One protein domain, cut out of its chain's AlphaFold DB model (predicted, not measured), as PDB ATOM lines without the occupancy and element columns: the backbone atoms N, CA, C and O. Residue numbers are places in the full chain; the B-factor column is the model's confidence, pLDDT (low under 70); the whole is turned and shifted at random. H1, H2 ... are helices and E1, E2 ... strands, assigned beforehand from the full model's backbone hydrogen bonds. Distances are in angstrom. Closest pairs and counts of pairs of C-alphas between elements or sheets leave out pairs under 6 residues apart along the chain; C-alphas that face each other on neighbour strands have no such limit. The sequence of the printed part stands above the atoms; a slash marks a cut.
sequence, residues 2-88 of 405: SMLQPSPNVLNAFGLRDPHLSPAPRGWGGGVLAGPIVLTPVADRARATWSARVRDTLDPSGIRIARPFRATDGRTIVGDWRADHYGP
ATOM      1  N   SER A   2      93.935  87.859 109.877       52.91
ATOM      2  CA  SER A   2      92.644  87.158 109.780       52.91
ATOM      3  C   SER A   2      91.662  88.010 108.977       52.91
ATOM      4  O   SER A   2      91.429  89.161 109.332       52.91
ATOM      5  N   MET A   3      91.085  87.449 107.915       65.88
ATOM      6  CA  MET A   3      90.047  88.106 107.118       65.88
ATOM      7  C   MET A   3      88.865  88.495 108.017       65.88
ATOM      8  O   MET A   3      88.381  87.658 108.784       65.88
ATOM      9  N   LEU A   4      88.392  89.741 107.924       81.31
ATOM     10  CA  LEU A   4      87.142  90.144 108.567       81.31
ATOM     11  C   LEU A   4      86.002  89.337 107.930       81.31
ATOM     12  O   LEU A   4      85.849  89.347 106.712       81.31
ATOM     13  N   GLN A   5      85.225  88.614 108.733       88.62
ATOM     14  CA  GLN A   5      84.151  87.752 108.235       88.62
ATOM     15  C   GLN A   5      82.779  88.388 108.501       88.62
ATOM     16  O   GLN A   5      82.541  88.870 109.615       88.62
ATOM     17  N   PRO A   6      81.850  88.379 107.527       92.75
ATOM     18  CA  PRO A   6      80.478  88.806 107.764       92.75
ATOM     19  C   PRO A   6      79.796  87.855 108.755       92.75
ATOM     20  O   PRO A   6      79.899  86.634 108.653       92.75
ATOM     21  N   SER A   7      79.070  88.413 109.727       94.25
ATOM     22  CA  SER A   7      78.328  87.592 110.693       94.25
ATOM     23  C   SER A   7      77.193  86.801 110.015       94.25
ATOM     24  O   SER A   7      76.658  87.255 108.997       94.25
ATOM     25  N   PRO A   8      76.717  85.687 110.607       94.56
ATOM     26  CA  PRO A   8      75.554  84.958 110.090       94.56
ATOM     27  C   PRO A   8      74.311  85.840 109.891       94.56
ATOM     28  O   PRO A   8      73.558  85.649 108.943       94.56
ATOM     29  N   ASN A   9      74.118  86.858 110.738       94.75
ATOM     30  CA  ASN A   9      73.013  87.811 110.598       94.75
ATOM     31  C   ASN A   9      73.140  88.676 109.335       94.75
ATOM     32  O   ASN A   9      72.133  88.965 108.693       94.75
ATOM     33  N   VAL A  10      74.363  89.073 108.967       95.94
ATOM     34  CA  VAL A  10      74.637  89.821 107.729       95.94
ATOM     35  C   VAL A  10      74.374  88.932 106.515       95.94
ATOM     36  O   VAL A  10      73.641  89.340 105.617       95.94
ATOM     37  N   LEU A  11      74.898  87.702 106.516       95.94
ATOM     38  CA  LEU A  11      74.678  86.733 105.434       95.94
ATOM     39  C   LEU A  11      73.183  86.466 105.213       95.94
ATOM     40  O   LEU A  11      72.685  86.609 104.095       95.94
ATOM     41  N   ASN A  12      72.450  86.186 106.294       95.31
ATOM     42  CA  ASN A  12      71.010  85.943 106.248       95.31
ATOM     43  C   ASN A  12      70.224  87.150 105.716       95.31
ATOM     44  O   ASN A  12      69.278  86.966 104.951       95.31
ATOM     45  N   ALA A  13      70.608  88.378 106.079       96.38
ATOM     46  CA  ALA A  13      69.941  89.588 105.595       96.38
ATOM     47  C   ALA A  13      70.100  89.785 104.079       96.38
ATOM     48  O   ALA A  13      69.188  90.289 103.428       96.38
ATOM     49  N   PHE A  14      71.220  89.344 103.503       96.12
ATOM     50  CA  PHE A  14      71.432  89.306 102.052       96.12
ATOM     51  C   PHE A  14      70.911  88.016 101.394       96.12
ATOM     52  O   PHE A  14      71.180  87.762 100.224       96.12
ATOM     53  N   GLY A  15      70.137  87.202 102.119       94.62
ATOM     54  CA  GLY A  15      69.518  85.986 101.590       94.62
ATOM     55  C   GLY A  15      70.488  84.820 101.378       94.62
ATOM     56  O   GLY A  15      70.119  83.837 100.734       94.62
ATOM     57  N   LEU A  16      71.706  84.899 101.917       93.75
ATOM     58  CA  LEU A  16      72.706  83.843 101.822       93.75
ATOM     59  C   LEU A  16      72.552  82.861 102.986       93.75
ATOM     60  O   LEU A  16      72.630  83.252 104.149       93.75
ATOM     61  N   ARG A  17      72.367  81.576 102.670       89.88
ATOM     62  CA  ARG A  17      72.338  80.475 103.644       89.88
ATOM     63  C   ARG A  17      73.580  79.620 103.451       89.88
ATOM     64  O   ARG A  17      73.744  79.062 102.370       89.88
ATOM     65  N   ASP A  18      74.437  79.573 104.467       87.69
ATOM     66  CA  ASP A  18      75.700  78.819 104.485       87.69
ATOM     67  C   ASP A  18      76.524  78.925 103.178       87.69
ATOM     68  O   ASP A  18      76.889  77.905 102.585       87.69
ATOM     69  N   PRO A  19      76.794  80.147 102.670       93.19
ATOM     70  CA  PRO A  19      77.568  80.315 101.445       93.19
ATOM     71  C   PRO A  19      79.021  79.868 101.645       93.19
ATOM     72  O   PRO A  19      79.599  80.041 102.719       93.19
ATOM     73  N   HIS A  20      79.655  79.384 100.577       92.81
ATOM     74  CA  HIS A  20      81.112  79.289 100.551       92.81
ATOM     75  C   HIS A  20      81.705  80.702 100.499       92.81
ATOM     76  O   HIS A  20      81.405  81.460  99.573       92.81
ATOM     77  N   LEU A  21      82.542  81.038 101.482       95.00
ATOM     78  CA  LEU A  21      83.207  82.333 101.591       95.00
ATOM     79  C   LEU A  21      84.660  82.215 101.137       95.00
ATOM     80  O   LEU A  21      85.402  81.357 101.613       95.00
ATOM     81  N   SER A  22      85.077  83.097 100.236       94.75
ATOM     82  CA  SER A  22      86.472  83.227  99.810       94.75
ATOM     83  C   SER A  22      86.869  84.700  99.732       94.75
ATOM     84  O   SER A  22      85.988  85.550  99.583       94.75
ATOM     85  N   PRO A  23      88.167  85.044  99.797       94.19
ATOM     86  CA  PRO A  23      88.586  86.410  99.502       94.19
ATOM     87  C   PRO A  23      88.094  86.807  98.104       94.19
ATOM     88  O   PRO A  23      88.196  86.012  97.163       94.19
ATOM     89  N   ALA A  24      87.533  88.008  97.959       93.69
ATOM     90  CA  ALA A  24      87.257  88.549  96.636       93.69
ATOM     91  C   ALA A  24      88.579  88.906  95.928       93.69
ATOM     92  O   ALA A  24      89.576  89.192  96.600       93.69
ATOM     93  N   PRO A  25      88.611  88.919  94.582       91.75
ATOM     94  CA  PRO A  25      89.765  89.421  93.846       91.75
ATOM     95  C   PRO A  25      90.148  90.843  94.277       91.75
ATOM     96  O   PRO A  25      89.311  91.625  94.740       91.75
ATOM     97  N   ARG A  26      91.418  91.206  94.080       90.56
ATOM     98  CA  ARG A  26      91.887  92.578  94.322       90.56
ATOM     99  C   ARG A  26      91.056  93.575  93.502       90.56
ATOM    100  O   ARG A  26      90.582  93.240  92.421       90.56
ATOM    101  N   GLY A  27      90.866  94.774  94.049       90.62
ATOM    102  CA  GLY A  27      89.988  95.825  93.512       90.62
ATOM    103  C   GLY A  27      88.534  95.781  94.002       90.62
ATOM    104  O   GLY A  27      87.771  96.706  93.750       90.62
ATOM    105  N   TRP A  28      88.157  94.771  94.794       93.25
ATOM    106  CA  TRP A  28      86.876  94.732  95.518       93.25
ATOM    107  C   TRP A  28      86.953  95.287  96.956       93.25
ATOM    108  O   TRP A  28      86.146  94.922  97.807       93.25
ATOM    109  N   GLY A  29      87.939  96.137  97.266       86.50
ATOM    110  CA  GLY A  29      88.039  96.818  98.568       86.50
ATOM    111  C   GLY A  29      88.159  95.889  99.785       86.50
ATOM    112  O   GLY A  29      87.575  96.174 100.826       86.50
ATOM    113  N   GLY A  30      88.852  94.751  99.649       87.25
ATOM    114  CA  GLY A  30      89.004  93.769 100.732       87.25
ATOM    115  C   GLY A  30      87.744  92.942 101.018       87.25
ATOM    116  O   GLY A  30      87.600  92.393 102.109       87.25
ATOM    117  N   GLY A  31      86.813  92.878 100.063       92.38
ATOM    118  CA  GLY A  31      85.567  92.137 100.211       92.38
ATOM    119  C   GLY A  31      85.720  90.613 100.270       92.38
ATOM    120  O   GLY A  31      86.741  90.025  99.906       92.38
ATOM    121  N   VAL A  32      84.641  89.964 100.698       96.50
ATOM    122  CA  VAL A  32      84.468  88.512 100.750       96.50
ATOM    123  C   VAL A  32      83.490  88.106  99.654       96.50
ATOM    124  O   VAL A  32      82.354  88.581  99.619       96.50
ATOM    125  N   LEU A  33      83.920  87.228  98.752       96.25
ATOM    126  CA  LEU A  33      83.062  86.639  97.732       96.25
ATOM    127  C   LEU A  33      82.172  85.570  98.375       96.25
ATOM    128  O   LEU A  33      82.663  84.630  99.001       96.25
ATOM    129  N   ALA A  34      80.861  85.718  98.197       95.19
ATOM    130  CA  ALA A  34      79.836  84.832  98.730       95.19
ATOM    131  C   ALA A  34      78.838  84.478  97.617       95.19
ATOM    132  O   ALA A  34      77.783  85.097  97.458       95.19
ATOM    133  N   GLY A  35      79.194  83.484  96.799       88.44
ATOM    134  CA  GLY A  35      78.412  83.103  95.622       88.44
ATOM    135  C   GLY A  35      78.408  84.211  94.553       88.44
ATOM    136  O   GLY A  35      79.477  84.549  94.051       88.44
ATOM    137  N   PRO A  36      77.243  84.769  94.165       92.69
ATOM    138  CA  PRO A  36      77.153  85.780  93.109       92.69
ATOM    139  C   PRO A  36      77.394  87.219  93.595       92.69
ATOM    140  O   PRO A  36      77.233  88.153  92.806       92.69
ATOM    141  N   ILE A  37      77.718  87.421  94.875       96.94
ATOM    142  CA  ILE A  37      77.916  88.753  95.455       96.94
ATOM    143  C   ILE A  37      79.252  88.867  96.172       96.94
ATOM    144  O   ILE A  37      79.780  87.887  96.694       96.94
ATOM    145  N   VAL A  38      79.762  90.090  96.240       97.50
ATOM    146  CA  VAL A  38      80.875  90.454  97.109       97.50
ATOM    147  C   VAL A  38      80.344  91.285  98.266       97.50
ATOM    148  O   VAL A  38      79.676  92.298  98.060       97.50
ATOM    149  N   LEU A  39      80.644  90.848  99.485       97.62
ATOM    150  CA  LEU A  39      80.375  91.576 100.716       97.62
ATOM    151  C   LEU A  39      81.607  92.401 101.070       97.62
ATOM    152  O   LEU A  39      82.674  91.837 101.281       97.62
ATOM    153  N   THR A  40      81.471  93.722 101.152       95.88
ATOM    154  CA  THR A  40      82.588  94.630 101.458       95.88
ATOM    155  C   THR A  40      82.325  95.365 102.775       95.88
ATOM    156  O   THR A  40      81.217  95.893 102.939       95.88
ATOM    157  N   PRO A  41      83.298  95.434 103.706       93.56
ATOM    158  CA  PRO A  41      83.174  96.251 104.909       93.56
ATOM    159  C   PRO A  41      82.957  97.729 104.563       93.56
ATOM    160  O   PRO A  41      83.503  98.257 103.593       93.56
ATOM    161  N   VAL A  42      82.147  98.415 105.360       92.50
ATOM    162  CA  VAL A  42      81.777  99.815 105.156       92.50
ATOM    163  C   VAL A  42      82.436 100.673 106.226       92.50
ATOM    164  O   VAL A  42      81.963 100.728 107.357       92.50
ATOM    165  N   ALA A  43      83.494 101.388 105.841       84.56
ATOM    166  CA  ALA A  43      84.122 102.400 106.694       84.56
ATOM    167  C   ALA A  43      83.297 103.699 106.763       84.56
ATOM    168  O   ALA A  43      83.159 104.297 107.825       84.56
ATOM    169  N   ASP A  44      82.695 104.109 105.641       88.62
ATOM    170  CA  ASP A  44      81.853 105.305 105.538       88.62
ATOM    171  C   ASP A  44      80.476 104.939 104.964       88.62
ATOM    172  O   ASP A  44      80.321 104.612 103.781       88.62
ATOM    173  N   ARG A  45      79.451 105.014 105.822       92.69
ATOM    174  CA  ARG A  45      78.061 104.691 105.467       92.69
ATOM    175  C   ARG A  45      77.448 105.707 104.508       92.69
ATOM    176  O   ARG A  45      76.625 105.313 103.677       92.69
ATOM    177  N   ALA A  46      77.805 106.986 104.618       92.56
ATOM    178  CA  ALA A  46      77.269 108.039 103.761       92.56
ATOM    179  C   ALA A  46      77.786 107.861 102.330       92.56
ATOM    180  O   ALA A  46      76.981 107.811 101.393       92.56
ATOM    181  N   ARG A  47      79.099 107.642 102.175       94.12
ATOM    182  CA  ARG A  47      79.723 107.314 100.887       94.12
ATOM    183  C   ARG A  47      79.162 106.024 100.294       94.12
ATOM    184  O   ARG A  47      78.753 106.025  99.137       94.12
ATOM    185  N   ALA A  48      79.092 104.942 101.073       95.25
ATOM    186  CA  ALA A  48      78.598 103.652 100.585       95.25
ATOM    187  C   ALA A  48      77.132 103.722 100.123       95.25
ATOM    188  O   ALA A  48      76.786 103.190  99.069       95.25
ATOM    189  N   THR A  49      76.274 104.431 100.866       96.31
ATOM    190  CA  THR A  49      74.866 104.636 100.484       96.31
ATOM    191  C   THR A  49      74.747 105.472  99.212       96.31
ATOM    192  O   THR A  49      73.965 105.135  98.322       96.31
ATOM    193  N   TRP A  50      75.528 106.550  99.106       97.00
ATOM    194  CA  TRP A  50      75.548 107.397  97.916       97.00
ATOM    195  C   TRP A  50      76.054 106.640  96.687       97.00
ATOM    196  O   TRP A  50      75.395 106.681  95.650       97.00
ATOM    197  N   SER A  51      77.158 105.899  96.820       97.38
ATOM    198  CA  SER A  51      77.738 105.104  95.734       97.38
ATOM    199  C   SER A  51      76.737 104.066  95.242       97.38
ATOM    200  O   SER A  51      76.498 103.975  94.041       97.38
ATOM    201  N   ALA A  52      76.074 103.348  96.157       97.31
ATOM    202  CA  ALA A  52      75.044 102.389  95.783       97.31
ATOM    203  C   ALA A  52      73.920 103.053  94.970       97.31
ATOM    204  O   ALA A  52      73.601 102.616  93.871       97.31
ATOM    205  N   ARG A  53      73.383 104.180  95.450       96.56
ATOM    206  CA  ARG A  53      72.340 104.926  94.730       96.56
ATOM    207  C   ARG A  53      72.785 105.359  93.327       96.56
ATOM    208  O   ARG A  53      72.002 105.254  92.395       96.56
ATOM    209  N   VAL A  54      74.009 105.868  93.176       97.06
ATOM    210  CA  VAL A  54      74.525 106.306  91.867       97.06
ATOM    211  C   VAL A  54      74.708 105.111  90.932       97.06
ATOM    212  O   VAL A  54      74.263 105.146  89.786       97.06
ATOM    213  N   ARG A  55      75.298 104.020  91.432       97.19
ATOM    214  CA  ARG A  55      75.523 102.785  90.670       97.19
ATOM    215  C   ARG A  55      74.242 102.024  90.337       97.19
ATOM    216  O   ARG A  55      74.293 101.172  89.460       97.19
ATOM    217  N   ASP A  56      73.102 102.318  90.960       94.50
ATOM    218  CA  ASP A  56      71.811 101.748  90.549       94.50
ATOM    219  C   ASP A  56      71.354 102.271  89.181       94.50
ATOM    220  O   ASP A  56      70.742 101.529  88.417       94.50
ATOM    221  N   THR A  57      71.665 103.529  88.850       90.69
ATOM    222  CA  THR A  57      71.156 104.192  87.635       90.69
ATOM    223  C   THR A  57      72.227 104.488  86.595       90.69
ATOM    224  O   THR A  57      71.887 104.777  85.454       90.69
ATOM    225  N   LEU A  58      73.509 104.448  86.971       93.62
ATOM    226  CA  LEU A  58      74.604 104.744  86.048       93.62
ATOM    227  C   LEU A  58      74.609 103.751  84.877       93.62
ATOM    228  O   LEU A  58      74.536 102.542  85.103       93.62
ATOM    229  N   ASP A  59      74.735 104.241  83.648       89.75
ATOM    230  CA  ASP A  59      74.864 103.397  82.454       89.75
ATOM    231  C   ASP A  59      75.926 103.959  81.492       89.75
ATOM    232  O   ASP A  59      75.605 104.518  80.443       89.75
ATOM    233  N   PRO A  60      77.212 103.913  81.883       92.44
ATOM    234  CA  PRO A  60      78.301 104.364  81.029       92.44
ATOM    235  C   PRO A  60      78.516 103.415  79.847       92.44
ATOM    236  O   PRO A  60      78.659 102.203  80.007       92.44
ATOM    237  N   SER A  61      78.639 103.980  78.646       92.44
ATOM    238  CA  SER A  61      79.025 103.206  77.466       92.44
ATOM    239  C   SER A  61      80.453 102.671  77.607       92.44
ATOM    240  O   SER A  61      81.386 103.409  77.929       92.44
ATOM    241  N   GLY A  62      80.639 101.378  77.334       94.69
ATOM    242  CA  GLY A  62      81.961 100.749  77.331       94.69
ATOM    243  C   GLY A  62      82.589 100.562  78.715       94.69
ATOM    244  O   GLY A  62      83.793 100.327  78.783       94.69
ATOM    245  N   ILE A  63      81.801 100.641  79.794       96.94
ATOM    246  CA  ILE A  63      82.222 100.349  81.170       96.94
ATOM    247  C   ILE A  63      81.149  99.478  81.829       96.94
ATOM    248  O   ILE A  63      79.955  99.729  81.698       96.94
ATOM    249  N   ARG A  64      81.559  98.449  82.566       97.44
ATOM    250  CA  ARG A  64      80.676  97.694  83.459       97.44
ATOM    251  C   ARG A  64      80.737  98.316  84.849       97.44
ATOM    252  O   ARG A  64      81.818  98.529  85.382       97.44
ATOM    253  N   ILE A  65      79.586  98.544  85.464       97.31
ATOM    254  CA  ILE A  65      79.489  98.988  86.859       97.31
ATOM    255  C   ILE A  65      78.929  97.837  87.686       97.31
ATOM    256  O   ILE A  65      77.891  97.273  87.325       97.31
ATOM    257  N   ALA A  66      79.590  97.482  88.791       97.06
ATOM    258  CA  ALA A  66      79.018  96.512  89.720       97.06
ATOM    259  C   ALA A  66      77.724  97.086  90.306       97.06
ATOM    260  O   ALA A  66      77.713  98.195  90.848       97.06
ATOM    261  N   ARG A  67      76.619  96.347  90.178       97.19
ATOM    262  CA  ARG A  67      75.316  96.789  90.687       97.19
ATOM    263  C   ARG A  67      75.207  96.480  92.184       97.19
ATOM    264  O   ARG A  67      75.602  95.382  92.581       97.19
ATOM    265  N   PRO A  68      74.669  97.388  93.010       97.38
ATOM    266  CA  PRO A  68      74.405  97.104  94.416       97.38
ATOM    267  C   PRO A  68      73.439  95.932  94.576       97.38
ATOM    268  O   PRO A  68      72.447  95.826  93.857       97.38
ATOM    269  N   PHE A  69      73.700  95.075  95.556       96.94
ATOM    270  CA  PHE A  69      72.808  93.992  95.944       96.94
ATOM    271  C   PHE A  69      72.096  94.369  97.245       96.94
ATOM    272  O   PHE A  69      72.727  94.687  98.256       96.94
ATOM    273  N   ARG A  70      70.761  94.371  97.228       96.19
ATOM    274  CA  ARG A  70      69.949  94.795  98.375       96.19
ATOM    275  C   ARG A  70      69.632  93.614  99.281       96.19
ATOM    276  O   ARG A  70      69.338  92.517  98.814       96.19
ATOM    277  N   ALA A  71      69.658  93.866 100.585       95.81
ATOM    278  CA  ALA A  71      69.143  92.945 101.582       95.81
ATOM    279  C   ALA A  71      67.645  92.683 101.356       95.81
ATOM    280  O   ALA A  71      66.954  93.453 100.686       95.81
ATOM    281  N   THR A  72      67.115  91.621 101.962       94.50
ATOM    282  CA  THR A  72      65.699  91.234 101.835       94.50
ATOM    283  C   THR A  72      64.728  92.319 102.311       94.50
ATOM    284  O   THR A  72      63.570  92.327 101.907       94.50
ATOM    285  N   ASP A  73      65.190  93.239 103.158       92.94
ATOM    286  CA  ASP A  73      64.442  94.405 103.641       92.94
ATOM    287  C   ASP A  73      64.708  95.698 102.838       92.94
ATOM    288  O   ASP A  73      64.278  96.781 103.231       92.94
ATOM    289  N   GLY A  74      65.418  95.600 101.710       94.19
ATOM    290  CA  GLY A  74      65.701  96.698 100.785       94.19
ATOM    291  C   GLY A  74      66.934  97.542 101.124       94.19
ATOM    292  O   GLY A  74      67.328  98.389 100.307       94.19
ATOM    293  N   ARG A  75      67.573  97.325 102.283       94.69
ATOM    294  CA  ARG A  75      68.784  98.059 102.684       94.69
ATOM    295  C   ARG A  75      69.980  97.701 101.803       94.69
ATOM    296  O   ARG A  75      70.143  96.564 101.376       94.69
ATOM    297  N   THR A  76      70.853  98.679 101.577       93.81
ATOM    298  CA  THR A  76      72.143  98.495 100.886       93.81
ATOM    299  C   THR A  76      73.294  98.209 101.853       93.81
ATOM    300  O   THR A  76      74.345  97.743 101.426       93.81
ATOM    301  N   ILE A  77      73.104  98.482 103.151       97.44
ATOM    302  CA  ILE A  77      74.097  98.262 104.209       97.44
ATOM    303  C   ILE A  77      73.438  97.526 105.380       97.44
ATOM    304  O   ILE A  77      72.435  97.996 105.926       97.44
ATOM    305  N   VAL A  78      74.036  96.418 105.816       96.94
ATOM    306  CA  VAL A  78      73.619  95.642 106.992       96.94
ATOM    307  C   VAL A  78      74.845  95.309 107.834       96.94
ATOM    308  O   VAL A  78      75.798  94.733 107.326       96.94
ATOM    309  N   GLY A  79      74.826  95.663 109.123       93.94
ATOM    310  CA  GLY A  79      75.913  95.329 110.055       93.94
ATOM    311  C   GLY A  79      77.298  95.817 109.614       93.94
ATOM    312  O   GLY A  79      78.264  95.099 109.817       93.94
ATOM    313  N   ASP A  80      77.367  96.989 108.975       94.19
ATOM    314  CA  ASP A  80      78.584  97.588 108.398       94.19
ATOM    315  C   ASP A  80      79.169  96.823 107.203       94.19
ATOM    316  O   ASP A  80      80.330  96.992 106.849       94.19
ATOM    317  N   TRP A  81      78.332  96.042 106.520       96.69
ATOM    318  CA  TRP A  81      78.642  95.426 105.236       96.69
ATOM    319  C   TRP A  81      77.709  95.944 104.154       96.69
ATOM    320  O   TRP A  81      76.504  96.079 104.377       96.69
ATOM    321  N   ARG A  82      78.261  96.180 102.966       96.94
ATOM    322  CA  ARG A  82      77.495  96.340 101.725       96.94
ATOM    323  C   ARG A  82      77.671  95.105 100.853       96.94
ATOM    324  O   ARG A  82      78.684  94.419 100.972       96.94
ATOM    325  N   ALA A  83      76.708  94.854  99.978       97.19
ATOM    326  CA  ALA A  83      76.775  93.786  98.996       97.19
ATOM    327  C   ALA A  83      76.681  94.358  97.583       97.19
ATOM    328  O   ALA A  83      75.883  95.260  97.325       97.19
ATOM    329  N   ASP A  84      77.458  93.799  96.665       97.81
ATOM    330  CA  ASP A  84      77.455  94.166  95.254       97.81
ATOM    331  C   ASP A  84      77.487  92.898  94.393       97.81
ATOM    332  O   ASP A  84      78.099  91.897  94.770       97.81
ATOM    333  N   HIS A  85      76.820  92.922  93.241       97.38
ATOM    334  CA  HIS A  85      76.873  91.828  92.276       97.38
ATOM    335  C   HIS A  85      78.307  91.629  91.792       97.38
ATOM    336  O   HIS A  85      78.919  92.551  91.248       97.38
ATOM    337  N   TYR A  86      78.823  90.412  91.955       97.69
ATOM    338  CA  TYR A  86      80.153  90.062  91.487       97.69
ATOM    339  C   TYR A  86      80.212  90.099  89.957       97.69
ATOM    340  O   TYR A  86      79.352  89.551  89.264       97.69
ATOM    341  N   GLY A  87      81.268  90.714  89.435       96.44
ATOM    342  CA  GLY A  87      81.623  90.668  88.025       96.44
ATOM    343  C   GLY A  87      83.056  90.160  87.857       96.44
ATOM    344  O   GLY A  87      83.924  90.537  88.645       96.44
ATOM    345  N   PRO A  88      83.334  89.333  86.836       95.38
ATOM    346  CA  PRO A  88      84.682  88.837  86.603       95.38
ATOM    347  C   PRO A  88      85.617  89.972  86.175       95.38
ATOM    348  O   PRO A  88      85.237  90.859  85.394       95.38
TER     349      PRO A  88
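What this domain is: This is residues 2 to 88 of the 405 residues of an uncharacterized protein of Lawsonella clevelandensis (UniProt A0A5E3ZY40). A small twisted sheet of four strands has H2 packed along its edge strand E4, and a long loop, residues 58 to 80, runs out from H2 and folds back to E4. The antiparallel order is E1, E2, E3, E4. The 87 printed residues, under half in named elements, run H1 E1 E2 E3 H2 E4, a mixed class; compact, radius of gyration of the C-alphas 12.4 A, spans 36 by 26 by 22 A.

How they stand to each other: Look at E3, residues 37 to 41, beside E4, residues 81 to 85: N 38 and O 84 are 2.9 A apart, within hydrogen-bond range. E1, residues 21 to 23, E2, residues 32 to 34, and E3 make a meander, each strand the antiparallel neighbour of the one before; N 33 and O 22 are 2.8 A apart, N 32 and O 39 2.8 A. H2, residues 45 to 57, is on the sheet over E4, closest at C-alphas 48 and 82, 7.5 A. H1, residues 8 to 13, only grazes it with residues 10 to 11. O i to N i+4 pairs are within range throughout H1 and for 8 of 9 in H2.

Where its parts are: Find C-alpha 8 at (75.554, 84.958, 110.090), where H1 begins; E4, 13.6 A from first to last C-alpha, ends at C-alpha 85 at (76.873, 91.828, 92.276). H2 measures 19.1 A.

The domain as a whole: The printed part has no cut; the link H2 to E4 is long. Residues 2 to 3 are under 70 in pLDDT.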